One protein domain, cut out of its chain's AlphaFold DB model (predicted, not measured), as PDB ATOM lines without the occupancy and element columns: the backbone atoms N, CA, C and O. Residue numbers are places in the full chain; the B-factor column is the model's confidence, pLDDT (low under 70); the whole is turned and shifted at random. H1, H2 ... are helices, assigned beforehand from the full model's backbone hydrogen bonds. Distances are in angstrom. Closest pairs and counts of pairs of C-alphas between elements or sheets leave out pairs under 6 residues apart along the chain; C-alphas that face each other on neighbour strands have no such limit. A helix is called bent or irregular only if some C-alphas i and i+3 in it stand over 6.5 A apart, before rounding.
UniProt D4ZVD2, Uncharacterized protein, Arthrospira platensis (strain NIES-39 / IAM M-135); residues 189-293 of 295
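Overview. This is residues 189 to 293 of the 295 residues of an uncharacterized protein of Arthrospira platensis (strain NIES-39 / IAM M-135) (UniProt D4ZVD2). Three helices, H1, H2 and H3, run back and forth at small angles to each other, and a helical hairpin of H4 and H5 packs on two of them, H4 on H2 and the last part of H5, residues 286 to 290, on H3. H1 and H3 are side by side, H2 is only loosely joined to both of them, and H4, nearest the middle, crosses H2. The printed part has 105 residues with five named helices, H1 to H5 in order, and no named strand; the class is all helix. The whole is compact, with a radius of gyration of the C-alphas of 13.9 A, yet elongated, with spans of 46 by 29 by 23 A.

Arrangement. H1, residues 189 to 205, touches H3, residues 235 to 250, at a shallow tilt of 17 degrees, the same way; the closest C-alphas, of Ile 191 and Leu 240, are 6.4 A apart. H2, residues 210 to 229, is close to H1 but not clearly touching, 5.9 A between the C-alphas of Leu 205 and Gln 213. With residues 217 to 225 alone H2 touches H4, residues 252 to 267, at a steep tilt of 53 degrees; the closest C-alphas, of Gln 221 and Ile 258, are 5.2 A apart. H3 and H4 touch only at the corner by their link, closest at the C-alphas of Lys 248 and Met 255, 5.2 A. H4 and H5, residues 274 to 292, form a helical hairpin at a shallow tilt of 13 degrees, opposite ways, with the C-alphas of Leu 259 and Asn 291 closest at 5.9 A. With residues 286 to 290 alone H5 touches residues 241 to 248 of H3, closest at the C-alphas of Val 245 and Ile 290, 6.0 A. H2 and H5 only just touch, with 3 pairs of C-alphas within 8 A, the closest being Gly 229 and Val 283, 6.4 A. H1 and H5 are apart. Helix packing is part aligned, part crossed: some touching pairs are at a shallow tilt, others at a steep one. In H1, H2, H3 and H4 every O i to N i+4 pair is within hydrogen-bond range, in H5 13 of 15.

Along the chain. H1 begins at C-alpha 189 (213.731, 150.467, 137.332) and is 24.0 A long. H2 is the longest helix, 20 residues and 28.1 A. H3 measures 23.1 A and H4 21.7 A. H5 is 26.0 A long and ends at C-alpha 292 (189.296, 151.734, 148.928); it has a kink of 32 degrees near residue 286 and is only just irregular, with C-alphas 286 and 289 6.8 A apart.

Size, cuts and confidence. The two C-alphas farthest apart, of Asn 207 and Asn 274, are 45.6 A apart. The printed part has no cut. The links H1 to H2, H2 to H3 and H3 to H4 are tight, and H4 to H5 is short. The mean pLDDT of the printed part is 77.2; 28 residues are under 70, among them 229 to 237 and 269 to 279.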
ATOM      1  N   GLU A 189     213.817 150.831 138.745       69.06
ATOM      2  CA  GLU A 189     213.731 150.467 137.332       69.06
ATOM      3  C   GLU A 189     212.861 149.225 137.080       69.06
ATOM      4  O   GLU A 189     212.023 149.248 136.176       69.06
ATOM      5  N   TYR A 190     212.993 148.162 137.876       66.25
ATOM      6  CA  TYR A 190     212.139 146.983 137.772       66.25
ATOM      7  C   TYR A 190     210.685 147.334 138.077       66.25
ATOM      8  O   TYR A 190     209.801 146.979 137.294       66.25
ATOM      9  N   ILE A 191     210.424 148.057 139.174       69.94
ATOM     10  CA  ILE A 191     209.059 148.454 139.559       69.94
ATOM     11  C   ILE A 191     208.428 149.290 138.443       69.94
ATOM     12  O   ILE A 191     207.314 149.004 138.002       69.94
ATOM     13  N   ILE A 192     209.161 150.277 137.924       74.44
ATOM     14  CA  ILE A 192     208.722 151.126 136.811       74.44
ATOM     15  C   ILE A 192     208.421 150.283 135.568       74.44
ATOM     16  O   ILE A 192     207.370 150.454 134.944       74.44
ATOM     17  N   ASN A 193     209.315 149.368 135.192       72.56
ATOM     18  CA  ASN A 193     209.133 148.513 134.020       72.56
ATOM     19  C   ASN A 193     207.922 147.587 134.176       72.56
ATOM     20  O   ASN A 193     207.102 147.502 133.260       72.56
ATOM     21  N   TYR A 194     207.755 146.976 135.348       77.75
ATOM     22  CA  TYR A 194     206.612 146.130 135.670       77.75
ATOM     23  C   TYR A 194     205.287 146.902 135.595       77.75
ATOM     24  O   TYR A 194     204.348 146.469 134.925       77.75
ATOM     25  N   LEU A 195     205.205 148.083 136.217       81.50
ATOM     26  CA  LEU A 195     204.011 148.933 136.168       81.50
ATOM     27  C   LEU A 195     203.674 149.352 134.730       81.50
ATOM     28  O   LEU A 195     202.508 149.326 134.321       81.50
ATOM     29  N   ASN A 196     204.692 149.677 133.929       79.31
ATOM     30  CA  ASN A 196     204.529 149.969 132.507       79.31
ATOM     31  C   ASN A 196     204.046 148.746 131.711       79.31
ATOM     32  O   ASN A 196     203.243 148.890 130.787       79.31
ATOM     33  N   ASP A 197     204.496 147.540 132.050       78.69
ATOM     34  CA  ASP A 197     204.027 146.299 131.432       78.69
ATOM     35  C   ASP A 197     202.575 145.994 131.760       78.69
ATOM     36  O   ASP A 197     201.805 145.659 130.853       78.69
ATOM     37  N   VAL A 198     202.171 146.190 133.012       81.50
ATOM     38  CA  VAL A 198     200.769 146.094 133.422       81.50
ATOM     39  C   VAL A 198     199.933 147.108 132.644       81.50
ATOM     40  O   VAL A 198     198.952 146.723 132.008       81.50
ATOM     41  N   LYS A 199     200.358 148.378 132.579       82.56
ATOM     42  CA  LYS A 199     199.692 149.439 131.802       82.56
ATOM     43  C   LYS A 199     199.484 149.034 130.340       82.56
ATOM     44  O   LYS A 199     198.353 148.981 129.854       82.56
ATOM     45  N   ARG A 200     200.564 148.637 129.653       82.38
ATOM     46  CA  ARG A 200     200.528 148.160 128.256       82.38
ATOM     47  C   ARG A 200     199.668 146.907 128.093       82.38
ATOM     48  O   ARG A 200     199.012 146.714 127.068       82.38
ATOM     49  N   GLY A 201     199.703 146.019 129.077       83.38
ATOM     50  CA  GLY A 201     198.922 144.796 129.109       83.38
ATOM     51  C   GLY A 201     197.426 145.071 129.214       83.38
ATOM     52  O   GLY A 201     196.645 144.457 128.480       83.38
ATOM     53  N   ILE A 202     197.024 146.019 130.067       82.38
ATOM     54  CA  ILE A 202     195.625 146.415 130.256       82.38
ATOM     55  C   ILE A 202     195.061 147.025 128.974       82.38
ATOM     56  O   ILE A 202     193.951 146.688 128.560       82.38
ATOM     57  N   GLU A 203     195.836 147.848 128.270       81.62
ATOM     58  CA  GLU A 203     195.419 148.394 126.972       81.62
ATOM     59  C   GLU A 203     195.144 147.290 125.940       81.62
ATOM     60  O   GLU A 203     194.175 147.357 125.179       81.62
ATOM     61  N   LYS A 204     195.949 146.222 125.961       82.75
ATOM     62  CA  LYS A 204     195.796 145.061 125.073       82.75
ATOM     63  C   LYS A 204     194.669 144.113 125.498       82.75
ATOM     64  O   LYS A 204     194.180 143.363 124.651       82.75
ATOM     65  N   LEU A 205     194.227 144.134 126.764       81.56
ATOM     66  CA  LEU A 205     193.159 143.254 127.267       81.56
ATOM     67  C   LEU A 205     191.850 143.423 126.497       81.56
ATOM     68  O   LEU A 205     191.150 142.434 126.274       81.56
ATOM     69  N   LYS A 206     191.538 144.645 126.048       73.38
ATOM     70  CA  LYS A 206     190.294 144.960 125.324       73.38
ATOM     71  C   LYS A 206     190.093 144.106 124.065       73.38
ATOM     72  O   LYS A 206     188.957 143.852 123.686       73.38
ATOM     73  N   ASN A 207     191.182 143.617 123.469       79.38
ATOM     74  CA  ASN A 207     191.164 142.822 122.238       79.38
ATOM     75  C   ASN A 207     191.248 141.303 122.479       79.38
ATOM     76  O   ASN A 207     191.263 140.529 121.522       79.38
ATOM     77  N   LYS A 208     191.339 140.857 123.739       82.25
ATOM     78  CA  LYS A 208     191.432 139.435 124.106       82.25
ATOM     79  C   LYS A 208     190.054 138.831 124.393       82.25
ATOM     80  O   LYS A 208     189.111 139.529 124.757       82.25
ATOM     81  N   SER A 209     189.943 137.505 124.282       87.56
ATOM     82  CA  SER A 209     188.742 136.784 124.736       87.56
ATOM     83  C   SER A 209     188.569 136.879 126.258       87.56
ATOM     84  O   SER A 209     189.554 136.995 126.984       87.56
ATOM     85  N   LYS A 210     187.335 136.737 126.765       84.75
ATOM     86  CA  LYS A 210     187.050 136.756 128.218       84.75
ATOM     87  C   LYS A 210     187.917 135.775 129.019       84.75
ATOM     88  O   LYS A 210     188.412 136.127 130.080       84.75
ATOM     89  N   LYS A 211     188.148 134.565 128.490       85.81
ATOM     90  CA  LYS A 211     189.001 133.554 129.137       85.81
ATOM     91  C   LYS A 211     190.452 134.029 129.262       85.81
ATOM     92  O   LYS A 211     191.049 133.900 130.321       85.81
ATOM     93  N   GLN A 212     191.003 134.609 128.197       80.12
ATOM     94  CA  GLN A 212     192.365 135.150 128.208       80.12
ATOM     95  C   GLN A 212     192.485 136.400 129.083       80.12
ATOM     96  O   GLN A 212     193.548 136.641 129.653       80.12
ATOM     97  N   GLN A 213     191.422 137.206 129.172       82.06
ATOM     98  CA  GLN A 213     191.378 138.350 130.076       82.06
ATOM     99  C   GLN A 213     191.483 137.890 131.529       82.06
ATOM    100  O   GLN A 213     192.353 138.388 132.234       82.06
ATOM    101  N   GLN A 214     190.680 136.897 131.924       82.25
ATOM    102  CA  GLN A 214     190.718 136.324 133.270       82.25
ATOM    103  C   GLN A 214     192.106 135.760 133.604       82.25
ATOM    104  O   GLN A 214     192.715 136.200 134.563       82.25
ATOM    105  N   GLN A 215     192.670 134.905 132.744       77.25
ATOM    106  CA  GLN A 215     194.008 134.330 132.967       77.25
ATOM    107  C   GLN A 215     195.106 135.392 133.120       77.25
ATOM    108  O   GLN A 215     196.022 135.237 133.918       77.25
ATOM    109  N   THR A 216     195.030 136.477 132.342       77.31
ATOM    110  CA  THR A 216     196.000 137.577 132.454       77.31
ATOM    111  C   THR A 216     195.813 138.335 133.776       77.31
ATOM    112  O   THR A 216     196.798 138.701 134.407       77.31
ATOM    113  N   GLN A 217     194.564 138.565 134.195       79.62
ATOM    114  CA  GLN A 217     194.244 139.220 135.467       79.62
ATOM    115  C   GLN A 217     194.698 138.383 136.664       79.62
ATOM    116  O   GLN A 217     195.318 138.939 137.563       79.62
ATOM    117  N   ASP A 218     194.472 137.068 136.636       74.50
ATOM    118  CA  ASP A 218     194.918 136.139 137.679       74.50
ATOM    119  C   ASP A 218     196.455 136.137 137.790       74.50
ATOM    120  O   ASP A 218     197.005 136.235 138.884       74.50
ATOM    121  N   GLY A 219     197.161 136.125 136.651       69.75
ATOM    122  CA  GLY A 219     198.626 136.200 136.626       69.75
ATOM    123  C   GLY A 219     199.178 137.516 137.186       69.75
ATOM    124  O   GLY A 219     200.181 137.514 137.906       69.75
ATOM    125  N   TRP A 220     198.522 138.649 136.909       79.12
ATOM    126  CA  TRP A 220     198.892 139.925 137.532       79.12
ATOM    127  C   TRP A 220     198.552 139.971 139.011       79.12
ATOM    128  O   TRP A 220     199.373 140.462 139.773       79.12
ATOM    129  N   GLN A 221     197.398 139.446 139.425       78.38
ATOM    130  CA  GLN A 221     197.041 139.331 140.837       78.38
ATOM    131  C   GLN A 221     198.114 138.556 141.594       78.38
ATOM    132  O   GLN A 221     198.634 139.060 142.581       78.38
ATOM    133  N   GLN A 222     198.499 137.381 141.099       67.62
ATOM    134  CA  GLN A 222     199.544 136.571 141.713       67.62
ATOM    135  C   GLN A 222     200.884 137.322 141.774       67.62
ATOM    136  O   GLN A 222     201.485 137.430 142.839       67.62
ATOM    137  N   SER A 223     201.325 137.903 140.655       66.94
ATOM    138  CA  SER A 223     202.596 138.640 140.596       66.94
ATOM    139  C   SER A 223     202.609 139.853 141.535       66.94
ATOM    140  O   SER A 223     203.576 140.068 142.255       66.94
ATOM    141  N   MET A 224     201.524 140.631 141.570       77.00
ATOM    142  CA  MET A 224     201.389 141.788 142.456       77.00
ATOM    143  C   MET A 224     201.282 141.384 143.925       77.00
ATOM    144  O   MET A 224     201.828 142.094 144.762       77.00
ATOM    145  N   SER A 225     200.635 140.260 144.258       71.88
ATOM    146  CA  SER A 225     200.643 139.727 145.627       71.88
ATOM    147  C   SER A 225     202.068 139.483 146.117       71.88
ATOM    148  O   SER A 225     202.374 139.821 147.256       71.88
ATOM    149  N   TYR A 226     202.955 138.969 145.257       67.75
ATOM    150  CA  TYR A 226     204.369 138.806 145.605       67.75
ATOM    151  C   TYR A 226     205.079 140.148 145.787       67.75
ATOM    152  O   TYR A 226     205.747 140.338 146.799       67.75
ATOM    153  N   LEU A 227     204.894 141.100 144.861       69.00
ATOM    154  CA  LEU A 227     205.487 142.441 144.979       69.00
ATOM    155  C   LEU A 227     205.071 143.141 146.281       69.00
ATOM    156  O   LEU A 227     205.902 143.715 146.974       69.00
ATOM    157  N   ILE A 228     203.785 143.065 146.620       72.69
ATOM    158  CA  ILE A 228     203.206 143.704 147.805       72.69
ATOM    159  C   ILE A 228     203.593 142.950 149.090       72.69
ATOM    160  O   ILE A 228     203.747 143.565 150.144       72.69
ATOM    161  N   GLY A 229     203.772 141.629 149.013       64.94
ATOM    162  CA  GLY A 229     204.161 140.790 150.144       64.94
ATOM    163  C   GLY A 229     205.604 140.997 150.616       64.94
ATOM    164  O   GLY A 229     205.909 140.717 151.769       64.94
ATOM    165  N   LEU A 230     206.509 141.522 149.793       57.88
ATOM    166  CA  LEU A 230     207.940 141.624 150.123       57.88
ATOM    167  C   LEU A 230     208.303 142.852 150.998       57.88
ATOM    168  O   LEU A 230     209.351 143.459 150.821       57.88
ATOM    169  N   THR A 231     207.450 143.168 151.985       56.28
ATOM    170  CA  THR A 231     207.609 144.163 153.077       56.28
ATOM    171  C   THR A 231     207.011 145.557 152.805       56.28
ATOM    172  O   THR A 231     207.653 146.385 152.174       56.28
ATOM    173  N   PRO A 232     205.850 145.931 153.376       52.84
ATOM    174  CA  PRO A 232     205.122 147.177 153.060       52.84
ATOM    175  C   PRO A 232     205.809 148.506 153.449       52.84
ATOM    176  O   PRO A 232     205.261 149.573 153.178       52.84
ATOM    177  N   TYR A 233     206.990 148.471 154.067       52.28
ATOM    178  CA  TYR A 233     207.654 149.631 154.675       52.28
ATOM    179  C   TYR A 233     208.855 150.189 153.881       52.28
ATOM    180  O   TYR A 233     209.475 151.159 154.313       52.28
ATOM    181  N   ARG A 234     209.176 149.630 152.704       58.62
ATOM    182  CA  ARG A 234     210.282 150.104 151.843       58.62
ATOM    183  C   ARG A 234     209.991 151.443 151.159       58.62
ATOM    184  O   ARG A 234     208.864 151.693 150.734       58.62
ATOM    185  N   GLN A 235     211.032 152.248 150.911       58.31
ATOM    186  CA  GLN A 235     210.930 153.425 150.027       58.31
ATOM    187  C   GLN A 235     210.503 153.042 148.599       58.31
ATOM    188  O   GLN A 235     209.645 153.701 148.016       58.31
ATOM    189  N   THR A 236     211.021 151.934 148.065       59.56
ATOM    190  CA  THR A 236     210.623 151.375 146.758       59.56
ATOM    191  C   THR A 236     209.141 150.981 146.724       59.56
ATOM    192  O   THR A 236     208.482 151.082 145.688       59.56
ATOM    193  N   ASN A 237     208.553 150.638 147.874       67.44
ATOM    194  CA  ASN A 237     207.125 150.352 147.974       67.44
ATOM    195  C   ASN A 237     206.253 151.603 147.993       67.44
ATOM    196  O   ASN A 237     205.082 151.509 147.629       67.44
ATOM    197  N   GLN A 238     206.805 152.780 148.298       75.88
ATOM    198  CA  GLN A 238     206.110 154.037 148.026       75.88
ATOM    199  C   GLN A 238     205.976 154.271 146.513       75.88
ATOM    200  O   GLN A 238     204.895 154.630 146.056       75.88
ATOM    201  N   LEU A 239     207.017 153.979 145.724       78.81
ATOM    202  CA  LEU A 239     206.946 154.032 144.259       78.81
ATOM    203  C   LEU A 239     205.930 153.021 143.707       78.81
ATOM    204  O   LEU A 239     205.112 153.369 142.854       78.81
ATOM    205  N   LEU A 240     205.937 151.786 144.223       80.56
ATOM    206  CA  LEU A 240     204.921 150.787 143.884       80.56
ATOM    207  C   LEU A 240     203.517 151.278 144.260       80.56
ATOM    208  O   LEU A 240     202.603 151.182 143.446       80.56
ATOM    209  N   ARG A 241     203.338 151.833 145.463       83.62
ATOM    210  CA  ARG A 241     202.062 152.376 145.946       83.62
ATOM    211  C   ARG A 241     201.546 153.477 145.032       83.62
ATOM    212  O   ARG A 241     200.404 153.394 144.587       83.62
ATOM    213  N   ASP A 242     202.378 154.464 144.726       85.94
ATOM    214  CA  ASP A 242     202.020 155.585 143.857       85.94
ATOM    215  C   ASP A 242     201.684 155.091 142.443       85.94
ATOM    216  O   ASP A 242     200.681 155.502 141.854       85.94
ATOM    217  N   GLY A 243     202.449 154.125 141.930       87.69
ATOM    218  CA  GLY A 243     202.186 153.474 140.650       87.69
ATOM    219  C   GLY A 243     200.885 152.670 140.614       87.69
ATOM    220  O   GLY A 243     200.143 152.732 139.635       87.69
ATOM    221  N   LEU A 244     200.561 151.937 141.683       89.19
ATOM    222  CA  LEU A 244     199.295 151.210 141.814       89.19
ATOM    223  C   LEU A 244     198.106 152.173 141.923       89.19
ATOM    224  O   LEU A 244     197.056 151.905 141.335       89.19
ATOM    225  N   VAL A 245     198.272 153.303 142.619       89.75
ATOM    226  CA  VAL A 245     197.278 154.387 142.673       89.75
ATOM    227  C   VAL A 245     197.059 154.986 141.280       89.75
ATOM    228  O   VAL A 245     195.909 155.109 140.851       89.75
ATOM    229  N   GLU A 246     198.126 155.291 140.531       90.50
ATOM    230  CA  GLU A 246     198.020 155.778 139.146       90.50
ATOM    231  C   GLU A 246     197.301 154.755 138.256       90.50
ATOM    232  O   GLU A 246     196.340 155.095 137.562       90.50
ATOM    233  N   LEU A 247     197.721 153.487 138.291       88.75
ATOM    234  CA  LEU A 247     197.099 152.422 137.504       88.75
ATOM    235  C   LEU A 247     195.617 152.257 137.839       88.75
ATOM    236  O   LEU A 247     194.811 152.075 136.925       88.75
ATOM    237  N   LYS A 248     195.241 152.331 139.121       89.69
ATOM    238  CA  LYS A 248     193.837 152.256 139.541       89.69
ATOM    239  C   LYS A 248     193.039 153.453 139.034       89.69
ATOM    240  O   LYS A 248     191.941 153.246 138.534       89.69
ATOM    241  N   SER A 249     193.601 154.660 139.069       89.00
ATOM    242  CA  SER A 249     192.957 155.851 138.501       89.00
ATOM    243  C   SER A 249     192.739 155.729 136.986       89.00
ATOM    244  O   SER A 249     191.683 156.092 136.472       89.00
ATOM    245  N   LEU A 250     193.709 155.169 136.258       88.88
ATOM    246  CA  LEU A 250     193.615 154.989 134.806       88.88
ATOM    247  C   LEU A 250     192.690 153.833 134.395       88.88
ATOM    248  O   LEU A 250     192.051 153.899 133.340       88.88
ATOM    249  N   TYR A 251     192.626 152.766 135.195       88.62
ATOM    250  CA  TYR A 251     191.908 151.530 134.869       88.62
ATOM    251  C   TYR A 251     191.119 150.975 136.074       88.62
ATOM    252  O   TYR A 251     191.377 149.848 136.516       88.62
ATOM    253  N   PRO A 252     190.116 151.716 136.581       89.50
ATOM    254  CA  PRO A 252     189.475 151.446 137.871       89.50
ATOM    255  C   PRO A 252     188.823 150.068 137.954       89.50
ATOM    256  O   PRO A 252     189.036 149.340 138.924       89.50
ATOM    257  N   GLU A 253     188.095 149.641 136.920       88.50
ATOM    258  CA  GLU A 253     187.402 148.345 136.928       88.50
ATOM    259  C   GLU A 253     188.367 147.148 136.963       88.50
ATOM    260  O   GLU A 253     188.127 146.169 137.672       88.50
ATOM    261  N   VAL A 254     189.452 147.203 136.181       87.81
ATOM    262  CA  VAL A 254     190.422 146.099 136.082       87.81
ATOM    263  C   VAL A 254     191.258 146.033 137.351       87.81
ATOM    264  O   VAL A 254     191.386 144.964 137.945       87.81
ATOM    265  N   MET A 255     191.773 147.178 137.797       89.50
ATOM    266  CA  MET A 255     192.605 147.241 138.991       89.50
ATOM    267  C   MET A 255     191.814 146.936 140.260       89.50
ATOM    268  O   MET A 255     192.339 146.259 141.133       89.50
ATOM    269  N   SER A 256     190.544 147.336 140.361       90.38
ATOM    270  CA  SER A 256     189.726 146.993 141.532       90.38
ATOM    271  C   SER A 256     189.480 145.492 141.653       90.38
ATOM    272  O   SER A 256     189.481 144.975 142.767       90.38
ATOM    273  N   LYS A 257     189.343 144.763 140.536       88.50
ATOM    274  CA  LYS A 257     189.278 143.293 140.569       88.50
ATOM    275  C   LYS A 257     190.583 142.684 141.070       88.50
ATOM    276  O   LYS A 257     190.546 141.873 141.988       88.50
ATOM    277  N   ILE A 258     191.713 143.114 140.506       86.81
ATOM    278  CA  ILE A 258     193.042 142.610 140.877       86.81
ATOM    279  C   ILE A 258     193.318 142.885 142.359       86.81
ATOM    280  O   ILE A 258     193.564 141.955 143.118       86.81
ATOM    281  N   LEU A 259     193.201 144.141 142.798       89.88
ATOM    282  CA  LEU A 259     193.485 144.552 144.177       89.88
ATOM    283  C   LEU A 259     192.537 143.896 145.189       89.88
ATOM    284  O   LEU A 259     192.973 143.532 146.278       89.88
ATOM    285  N   THR A 260     191.261 143.695 144.838       90.50
ATOM    286  CA  THR A 260     190.323 142.948 145.695       90.50
ATOM    287  C   THR A 260     190.757 141.495 145.846       90.50
ATOM    288  O   THR A 260     190.779 140.995 146.967       90.50
ATOM    289  N   GLY A 261     191.188 140.850 144.759       84.81
ATOM    290  CA  GLY A 261     191.725 139.493 144.815       84.81
ATOM    291  C   GLY A 261     192.980 139.377 145.687       84.81
ATOM    292  O   GLY A 261     193.116 138.415 146.440       84.81
ATOM    293  N   ILE A 262     193.870 140.376 145.658       84.88
ATOM    294  CA  ILE A 262     195.052 140.423 146.538       84.88
ATOM    295  C   ILE A 262     194.634 140.589 148.009       84.88
ATOM    296  O   ILE A 262     195.126 139.871 148.877       84.88
ATOM    297  N   VAL A 263     193.693 141.495 148.305       87.50
ATOM    298  CA  VAL A 263     193.151 141.676 149.666       87.50
ATOM    299  C   VAL A 263     192.538 140.378 150.191       87.50
ATOM    300  O   VAL A 263     192.767 140.011 151.342       87.50
ATOM    301  N   GLU A 264     191.748 139.684 149.373       86.38
ATOM    302  CA  GLU A 264     191.133 138.409 149.745       86.38
ATOM    303  C   GLU A 264     192.174 137.307 149.959       86.38
ATOM    304  O   GLU A 264     192.048 136.547 150.916       86.38
ATOM    305  N   TYR A 265     193.218 137.251 149.127       81.19
ATOM    306  CA  TYR A 265     194.336 136.323 149.300       81.19
ATOM    307  C   TYR A 265     194.986 136.483 150.681       81.19
ATOM    308  O   TYR A 265     195.008 135.529 151.457       81.19
ATOM    309  N   PHE A 266     195.418 137.697 151.041       79.06
ATOM    310  CA  PHE A 266     196.077 137.930 152.330       79.06
ATOM    311  C   PHE A 266     195.127 137.778 153.525       79.06
ATOM    312  O   PHE A 266     195.530 137.254 154.558       79.06
ATOM    313  N   LYS A 267     193.844 138.149 153.403       82.81
ATOM    314  CA  LYS A 267     192.850 137.915 154.472       82.81
ATOM    315  C   LYS A 267     192.638 136.436 154.787       82.81
ATOM    316  O   LYS A 267     192.370 136.100 155.936       82.81
ATOM    317  N   ASN A 268     192.719 135.584 153.769       76.75
ATOM    318  CA  ASN A 268     192.509 134.145 153.898       76.75
ATOM    319  C   ASN A 268     193.816 133.370 154.129       76.75
ATOM    320  O   ASN A 268     193.780 132.143 154.226       76.75
ATOM    321  N   MET A 269     194.954 134.063 154.222       68.44
ATOM    322  CA  MET A 269     196.245 133.447 154.500       68.44
ATOM    323  C   MET A 269     196.224 132.820 155.905       68.44
ATOM    324  O   MET A 269     195.925 133.522 156.880       68.44
ATOM    325  N   PRO A 270     196.513 131.513 156.041       61.69
ATOM    326  CA  PRO A 270     196.551 130.865 157.343       61.69
ATOM    327  C   PRO A 270     197.713 131.447 158.154       61.69
ATOM    328  O   PRO A 270     198.870 131.259 157.799       61.69
ATOM    329  N   CYS A 271     197.385 132.169 159.224       61.88
ATOM    330  CA  CYS A 271     198.354 132.727 160.166       61.88
ATOM    331  C   CYS A 271     198.182 131.997 161.501       61.88
ATOM    332  O   CYS A 271     197.101 132.044 162.094       61.88
ATOM    333  N   SER A 272     199.224 131.309 161.953       56.53
ATOM    334  CA  SER A 272     199.241 130.533 163.199       56.53
ATOM    335  C   SER A 272     199.987 131.253 164.324       56.53
ATOM    336  O   SER A 272     199.792 130.918 165.492       56.53
ATOM    337  N   TYR A 273     200.807 132.253 163.991       59.00
ATOM    338  CA  TYR A 273     201.651 132.977 164.942       59.00
ATOM    339  C   TYR A 273     201.357 134.485 164.949       59.00
ATOM    340  O   TYR A 273     200.960 135.059 163.936       59.00
ATOM    341  N   ASN A 274     201.585 135.150 166.090       57.66
ATOM    342  CA  ASN A 274     201.315 136.590 166.248       57.66
ATOM    343  C   ASN A 274     202.062 137.450 165.214       57.66
ATOM    344  O   ASN A 274     201.475 138.365 164.650       57.66
ATOM    345  N   LEU A 275     203.316 137.113 164.904       52.62
ATOM    346  CA  LEU A 275     204.117 137.833 163.908       52.62
ATOM    347  C   LEU A 275     203.578 137.674 162.475       52.62
ATOM    348  O   LEU A 275     203.653 138.605 161.682       52.62
ATOM    349  N   GLU A 276     202.991 136.522 162.136       57.97
ATOM    350  CA  GLU A 276     202.338 136.320 160.831       57.97
ATOM    351  C   GLU A 276     201.061 137.159 160.715       57.97
ATOM    352  O   GLU A 276     200.762 137.693 159.648       57.97
ATOM    353  N   ILE A 277     200.329 137.309 161.826       66.00
ATOM    354  CA  ILE A 277     199.161 138.189 161.913       66.00
ATOM    355  C   ILE A 277     199.589 139.649 161.722       66.00
ATOM    356  O   ILE A 277     199.008 140.333 160.886       66.00
ATOM    357  N   GLU A 278     200.627 140.102 162.427       65.62
ATOM    358  CA  GLU A 278     201.171 141.460 162.290       65.62
ATOM    359  C   GLU A 278     201.663 141.748 160.865       65.62
ATOM    360  O   GLU A 278     201.371 142.809 160.310       65.62
ATOM    361  N   TYR A 279     202.348 140.794 160.231       67.69
ATOM    362  CA  TYR A 279     202.776 140.907 158.838       67.69
ATOM    363  C   TYR A 279     201.587 140.996 157.873       67.69
ATOM    364  O   TYR A 279     201.526 141.915 157.051       67.69
ATOM    365  N   ARG A 280     200.616 140.079 157.984       75.75
ATOM    366  CA  ARG A 280     199.392 140.104 157.173       75.75
ATOM    367  C   ARG A 280     198.688 141.447 157.318       75.75
ATOM    368  O   ARG A 280     198.297 142.041 156.316       75.75
ATOM    369  N   ASP A 281     198.524 141.916 158.548       77.88
ATOM    370  CA  ASP A 281     197.842 143.171 158.843       77.88
ATOM    371  C   ASP A 281     198.622 144.358 158.261       77.88
ATOM    372  O   ASP A 281     198.019 145.223 157.634       77.88
ATOM    373  N   SER A 282     199.957 144.333 158.308       74.12
ATOM    374  CA  SER A 282     200.815 145.339 157.665       74.12
ATOM    375  C   SER A 282     200.654 145.370 156.138       74.12
ATOM    376  O   SER A 282     200.578 146.441 155.530       74.12
ATOM    377  N   VAL A 283     200.579 144.201 155.491       76.75
ATOM    378  CA  VAL A 283     200.324 144.090 154.044       76.75
ATOM    379  C   VAL A 283     198.923 144.600 153.697       76.75
ATOM    380  O   VAL A 283     198.738 145.319 152.710       76.75
ATOM    381  N   LEU A 284     197.927 144.262 154.518       82.69
ATOM    382  CA  LEU A 284     196.564 144.751 154.350       82.69
ATOM    383  C   LEU A 284     196.499 146.272 154.519       82.69
ATOM    384  O   LEU A 284     195.903 146.931 153.673       82.69
ATOM    385  N   ASP A 285     197.164 146.845 155.517       84.00
ATOM    386  CA  ASP A 285     197.239 148.293 155.740       84.00
ATOM    387  C   ASP A 285     197.890 149.040 154.566       84.00
ATOM    388  O   ASP A 285     197.510 150.173 154.256       84.00
ATOM    389  N   PHE A 286     198.823 148.399 153.857       83.12
ATOM    390  CA  PHE A 286     199.415 148.946 152.639       83.12
ATOM    391  C   PHE A 286     198.417 149.001 151.472       83.12
ATOM    392  O   PHE A 286     198.256 150.045 150.832       83.12
ATOM    393  N   ILE A 287     197.731 147.890 151.182       85.75
ATOM    394  CA  ILE A 287     196.883 147.768 149.985       85.75
ATOM    395  C   ILE A 287     195.460 148.298 150.194       85.75
ATOM    396  O   ILE A 287     194.823 148.758 149.243       85.75
ATOM    397  N   HIS A 288     194.934 148.249 151.420       84.69
ATOM    398  CA  HIS A 288     193.541 148.580 151.715       84.69
ATOM    399  C   HIS A 288     193.176 150.021 151.333       84.69
ATOM    400  O   HIS A 288     192.159 150.186 150.653       84.69
ATOM    401  N   PRO A 289     194.000 151.048 151.627       86.19
ATOM    402  CA  PRO A 289     193.728 152.416 151.194       86.19
ATOM    403  C   PRO A 289     193.712 152.567 149.669       86.19
ATOM    404  O   PRO A 289     192.888 153.309 149.144       86.19
ATOM    405  N   ILE A 290     194.579 151.842 148.949       87.38
ATOM    406  CA  ILE A 290     194.621 151.845 147.476       87.38
ATOM    407  C   ILE A 290     193.376 151.149 146.923       87.38
ATOM    408  O   ILE A 290     192.792 151.586 145.940       87.38
ATOM    409  N   ASN A 291     192.926 150.058 147.544       83.50
ATOM    410  CA  ASN A 291     191.726 149.372 147.081       83.50
ATOM    411  C   ASN A 291     190.455 150.199 147.350       83.50
ATOM    412  O   ASN A 291     189.549 150.210 146.516       83.50
ATOM    413  N   GLN A 292     190.415 150.897 148.488       82.12
ATOM    414  CA  GLN A 292     189.296 151.734 148.928       82.12
ATOM    415  C   GLN A 292     189.273 153.138 148.333       82.12
ATOM    416  O   GLN A 292     188.234 153.791 148.434       82.12
ATOM    417  N   SER A 293     190.366 153.619 147.732       73.06
ATOM    418  CA  SER A 293     190.333 154.856 146.956       73.06
ATOM    419  C   SER A 293     189.415 154.622 145.754       73.06
ATOM    420  O   SER A 293     189.827 154.048 144.744       73.06
TER     421      SER A 293